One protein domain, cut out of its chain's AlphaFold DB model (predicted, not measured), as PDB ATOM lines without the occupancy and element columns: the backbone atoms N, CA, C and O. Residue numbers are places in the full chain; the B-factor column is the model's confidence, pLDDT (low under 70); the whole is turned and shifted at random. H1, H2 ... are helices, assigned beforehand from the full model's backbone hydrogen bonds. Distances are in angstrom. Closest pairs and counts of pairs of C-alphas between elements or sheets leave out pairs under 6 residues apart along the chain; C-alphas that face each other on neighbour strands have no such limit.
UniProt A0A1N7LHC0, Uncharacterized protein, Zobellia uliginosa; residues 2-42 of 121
ATOM      1  N   VAL A   2     169.745 202.931 315.236       73.25
ATOM      2  CA  VAL A   2     170.422 203.263 316.513       73.25
ATOM      3  C   VAL A   2     171.735 204.042 316.332       73.25
ATOM      4  O   VAL A   2     171.895 205.102 316.923       73.25
ATOM      5  N   ALA A   3     172.635 203.599 315.446       66.56
ATOM      6  CA  ALA A   3     173.916 204.282 315.214       66.56
ATOM      7  C   ALA A   3     173.765 205.736 314.721       66.56
ATOM      8  O   ALA A   3     174.531 206.605 315.117       66.56
ATOM      9  N   ILE A   4     172.748 206.014 313.899       73.06
ATOM     10  CA  ILE A   4     172.471 207.362 313.376       73.06
ATOM     11  C   ILE A   4     171.979 208.274 314.507       73.06
ATOM     12  O   ILE A   4     172.405 209.421 314.596       73.06
ATOM     13  N   ILE A   5     171.130 207.747 315.394       78.38
ATOM     14  CA  ILE A   5     170.597 208.476 316.554       78.38
ATOM     15  C   ILE A   5     171.721 208.811 317.543       78.38
ATOM     16  O   ILE A   5     171.818 209.948 317.996       78.38
ATOM     17  N   VAL A   6     172.610 207.854 317.827       78.31
ATOM     18  CA  VAL A   6     173.760 208.059 318.726       78.31
ATOM     19  C   VAL A   6     174.719 209.113 318.166       78.31
ATOM     20  O   VAL A   6     175.101 210.035 318.879       78.31
ATOM     21  N   ILE A   7     175.064 209.028 316.877       75.38
ATOM     22  CA  ILE A   7     175.956 209.996 316.220       75.38
ATOM     23  C   ILE A   7     175.327 211.395 316.189       75.38
ATOM     24  O   ILE A   7     176.003 212.377 316.496       75.38
ATOM     25  N   GLY A   8     174.033 211.488 315.865       76.00
ATOM     26  CA  GLY A   8     173.294 212.750 315.894       76.00
ATOM     27  C   GLY A   8     173.286 213.387 317.286       76.00
ATOM     28  O   GLY A   8     173.535 214.583 317.408       76.00
ATOM     29  N   GLY A   9     173.088 212.584 318.338       79.94
ATOM     30  CA  GLY A   9     173.140 213.043 319.728       79.94
ATOM     31  C   GLY A   9     174.515 213.572 320.144       79.94
ATOM     32  O   GLY A   9     174.594 214.628 320.767       79.94
ATOM     33  N   ILE A  10     175.598 212.893 319.750       78.88
ATOM     34  CA  ILE A  10     176.976 213.326 320.043       78.88
ATOM     35  C   ILE A  10     177.286 214.659 319.351       78.88
ATOM     36  O   ILE A  10     177.811 215.572 319.987       78.88
ATOM     37  N   LEU A  11     176.933 214.797 318.068       78.50
ATOM     38  CA  LEU A  11     177.136 216.041 317.316       78.50
ATOM     39  C   LEU A  11     176.331 217.206 317.909       78.50
ATOM     40  O   LEU A  11     176.855 218.313 318.015       78.50
ATOM     41  N   LEU A  12     175.090 216.949 318.341       78.56
ATOM     42  CA  LEU A  12     174.237 217.944 318.990       78.56
ATOM     43  C   LEU A  12     174.818 218.394 320.340       78.56
ATOM     44  O   LEU A  12     174.927 219.593 320.581       78.56
ATOM     45  N   MET A  13     175.240 217.457 321.200       80.06
ATOM     46  CA  MET A  13     175.888 217.780 322.481       80.06
ATOM     47  C   MET A  13     177.155 218.613 322.282       80.06
ATOM     48  O   MET A  13     177.375 219.583 323.004       80.06
ATOM     49  N   PHE A  14     177.974 218.263 321.287       76.75
ATOM     50  CA  PHE A  14     179.209 218.986 320.995       76.75
ATOM     51  C   PHE A  14     178.934 220.408 320.492       76.75
ATOM     52  O   PHE A  14     179.602 221.352 320.918       76.75
ATOM     53  N   PHE A  15     177.919 220.573 319.639       78.12
ATOM     54  CA  PHE A  15     177.468 221.880 319.166       78.12
ATOM     55  C   PHE A  15     176.949 222.756 320.312       78.12
ATOM     56  O   PHE A  15     177.345 223.912 320.415       78.12
ATOM     57  N   ILE A  16     176.133 222.195 321.211       80.94
ATOM     58  CA  ILE A  16     175.626 222.905 322.395       80.94
ATOM     59  C   ILE A  16     176.781 223.333 323.316       80.94
ATOM     60  O   ILE A  16     176.763 224.441 323.840       80.94
ATOM     61  N   ALA A  17     177.792 222.480 323.502       81.62
ATOM     62  CA  ALA A  17     178.904 222.747 324.413       81.62
ATOM     63  C   ALA A  17     179.939 223.746 323.866       81.62
ATOM     64  O   ALA A  17     180.536 224.489 324.640       81.62
ATOM     65  N   THR A  18     180.188 223.750 322.554       78.88
ATOM     66  CA  THR A  18     181.291 224.525 321.952       78.88
ATOM     67  C   THR A  18     180.833 225.657 321.039       78.88
ATOM     68  O   THR A  18     181.647 226.505 320.685       78.88
ATOM     69  N   GLY A  19     179.559 225.692 320.637       74.38
ATOM     70  CA  GLY A  19     179.027 226.661 319.673       74.38
ATOM     71  C   GLY A  19     179.474 226.425 318.224       74.38
ATOM     72  O   GLY A  19     179.007 227.117 317.321       74.38
ATOM     73  N   TYR A  20     180.336 225.434 317.977       73.44
ATOM     74  CA  TYR A  20     180.852 225.093 316.655       73.44
ATOM     75  C   TYR A  20     180.483 223.659 316.290       73.44
ATOM     76  O   TYR A  20     180.650 222.721 317.069       73.44
ATOM     77  N   ILE A  21     180.013 223.464 315.058       67.50
ATOM     78  CA  ILE A  21     179.939 222.129 314.468       67.50
ATOM     79  C   ILE A  21     181.339 221.812 313.952       67.50
ATOM     80  O   ILE A  21     181.861 222.537 313.104       67.50
ATOM     81  N   LEU A  22     181.940 220.713 314.414       69.06
ATOM     82  CA  LEU A  22     183.132 220.156 313.773       69.06
ATOM     83  C   LEU A  22     182.753 219.570 312.406       69.06
ATOM     84  O   LEU A  22     182.643 218.360 312.216       69.06
ATOM     85  N   LEU A  23     182.576 220.462 311.430       68.56
ATOM     86  CA  LEU A  23     182.370 220.155 310.015       68.56
ATOM     87  C   LEU A  23     183.357 219.106 309.465       68.56
ATOM     88  O   LEU A  23     182.905 218.247 308.710       68.56
ATOM     89  N   PRO A  24     184.648 219.068 309.865       75.81
ATOM     90  CA  PRO A  24     185.577 218.029 309.409       75.81
ATOM     91  C   PRO A  24     185.242 216.610 309.896       75.81
ATOM     92  O   PRO A  24     185.675 215.637 309.285       75.81
ATOM     93  N   ILE A  25     184.484 216.468 310.989       75.69
ATOM     94  CA  ILE A  25     184.139 215.165 311.574       75.69
ATOM     95  C   ILE A  25     182.903 214.553 310.890       75.69
ATOM     96  O   ILE A  25     182.767 213.331 310.824       75.69
ATOM     97  N   VAL A  26     182.019 215.377 310.321       76.94
ATOM     98  CA  VAL A  26     180.788 214.909 309.661       76.94
ATOM     99  C   VAL A  26     181.070 213.894 308.533       76.94
ATOM    100  O   VAL A  26     180.448 212.826 308.546       76.94
ATOM    101  N   PRO A  27     182.036 214.114 307.614       81.81
ATOM    102  CA  PRO A  27     182.402 213.120 306.602       81.81
ATOM    103  C   PRO A  27     182.880 211.785 307.189       81.81
ATOM    104  O   PRO A  27     182.573 210.728 306.637       81.81
ATOM    105  N   LEU A  28     183.593 211.814 308.321       82.12
ATOM    106  CA  LEU A  28     184.086 210.608 308.988       82.12
ATOM    107  C   LEU A  28     182.920 209.751 309.502       82.12
ATOM    108  O   LEU A  28     182.909 208.535 309.313       82.12
ATOM    109  N   PHE A  29     181.904 210.379 310.093       78.69
ATOM    110  CA  PHE A  29     180.710 209.669 310.546       78.69
ATOM    111  C   PHE A  29     179.886 209.098 309.392       78.69
ATOM    112  O   PHE A  29     179.427 207.959 309.482       78.69
ATOM    113  N   ILE A  30     179.733 209.845 308.295       84.38
ATOM    114  CA  ILE A  30     179.047 209.351 307.093       84.38
ATOM    115  C   ILE A  30     179.765 208.108 306.552       84.38
ATOM    116  O   ILE A  30     179.112 207.106 306.250       84.38
ATOM    117  N   LEU A  31     181.100 208.136 306.499       84.44
ATOM    118  CA  LEU A  31     181.909 206.992 306.081       84.44
ATOM    119  C   LEU A  31     181.683 205.771 306.984       84.44
ATOM    120  O   LEU A  31     181.480 204.670 306.475       84.44
ATOM    121  N   LEU A  32     181.671 205.951 308.308       83.00
ATOM    122  CA  LEU A  32     181.432 204.862 309.263       83.00
ATOM    123  C   LEU A  32     180.036 204.250 309.108       83.00
ATOM    124  O   LEU A  32     179.897 203.027 309.097       83.00
ATOM    125  N   ILE A  33     179.008 205.084 308.939       84.69
ATOM    126  CA  ILE A  33     177.634 204.623 308.700       84.69
ATOM    127  C   ILE A  33     177.568 203.823 307.398       84.69
ATOM    128  O   ILE A  33     176.992 202.733 307.371       84.69
ATOM    129  N   PHE A  34     178.178 204.332 306.326       87.19
ATOM    130  CA  PHE A  34     178.219 203.644 305.040       87.19
ATOM    131  C   PHE A  34     178.918 202.284 305.146       87.19
ATOM    132  O   PHE A  34     178.369 201.279 304.693       87.19
ATOM    133  N   LEU A  35     180.086 202.227 305.794       84.12
ATOM    134  CA  LEU A  35     180.823 200.981 306.024       84.12
ATOM    135  C   LEU A  35     179.995 199.975 306.829       84.12
ATOM    136  O   LEU A  35     179.946 198.804 306.460       84.12
ATOM    137  N   TYR A  36     179.300 200.430 307.874       83.38
ATOM    138  CA  TYR A  36     178.435 199.578 308.690       83.38
ATOM    139  C   TYR A  36     177.297 198.950 307.870       83.38
ATOM    140  O   TYR A  36     177.101 197.735 307.899       83.38
ATOM    141  N   TYR A  37     176.559 199.756 307.098       85.12
ATOM    142  CA  TYR A  37     175.484 199.233 306.249       85.12
ATOM    143  C   TYR A  37     176.009 198.337 305.128       85.12
ATOM    144  O   TYR A  37     175.369 197.341 304.791       85.12
ATOM    145  N   TRP A  38     177.172 198.666 304.566       85.75
ATOM    146  CA  TRP A  38     177.804 197.843 303.547       85.75
ATOM    147  C   TRP A  38     178.177 196.464 304.100       85.75
ATOM    148  O   TRP A  38     177.785 195.465 303.499       85.75
ATOM    149  N   HIS A  39     178.834 196.402 305.262       81.62
ATOM    150  CA  HIS A  39     179.182 195.141 305.923       81.62
ATOM    151  C   HIS A  39     177.954 194.300 306.274       81.62
ATOM    152  O   HIS A  39     177.983 193.090 306.108       81.62
ATOM    153  N   ARG A  40     176.853 194.925 306.710       80.19
ATOM    154  CA  ARG A  40     175.623 194.195 307.045       80.19
ATOM    155  C   ARG A  40     174.920 193.594 305.822       80.19
ATOM    156  O   ARG A  40     174.194 192.617 305.961       80.19
ATOM    157  N   LYS A  41     175.070 194.211 304.645       80.81
ATOM    158  CA  LYS A  41     174.382 193.800 303.409       80.81
ATOM    159  C   LYS A  41     175.224 192.878 302.520       80.81
ATOM    160  O   LYS A  41     174.665 192.240 301.635       80.81
ATOM    161  N   ASN A  42     176.545 192.855 302.689       80.00
ATOM    162  CA  ASN A  42     177.448 192.124 301.804       80.00
ATOM    163  C   ASN A  42     178.202 191.053 302.581       80.00
ATOM    164  O   ASN A  42     178.898 191.367 303.547       80.00
TER     165      ASN A  42
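What this domain is: This is residues 2 to 42 of the 121 residues of an uncharacterized protein of Zobellia uliginosa (UniProt A0A1N7LHC0). Two helices of nearly equal length, H1 and H2, run opposite ways with their lines nearly parallel, set apart sideways in an open, flat U closed at one end by the link of residues 19 to 25. They are slid along each other: the first part of H1 is beside part of H2, and residues 37 to 42 stick out past it. The printed part has 41 residues, with two named helices, H1 then H2, and no named strand; it is all helix. It is loose, with a radius of gyration of the C-alphas of 11.8 A, and spans 39 by 20 by 5 A.

Where its parts are: Find C-alpha 2 at (170.422, 203.263, 316.513); from there H1, residues 2 to 18, runs 24.5 A. Next find C-alpha 26 at (180.788, 214.909, 309.661), where H2, residues 26 to 41, begins; it runs 22.9 A to C-alpha 41 at (174.382, 193.800, 303.409).

How they stand to each other: H1 and H2 form a helical hairpin, at a shallow tilt of 9 degrees, opposite ways. They only just touch, with 3 pairs of C-alphas within 8 A, through residues 3 to 7 and 29 to 33 alone; look at the closest C-alphas, Ile 7 and Phe 29, 7.4 A apart. In both helices every O i to N i+4 pair is within hydrogen-bond range.

The domain as a whole: The C-alphas farthest apart are Gly 19 and Asn 42, 38.9 A. The link is short, and the printed part has no cut. Look for pLDDT under 70 at residue 3 and residues 21 to 23.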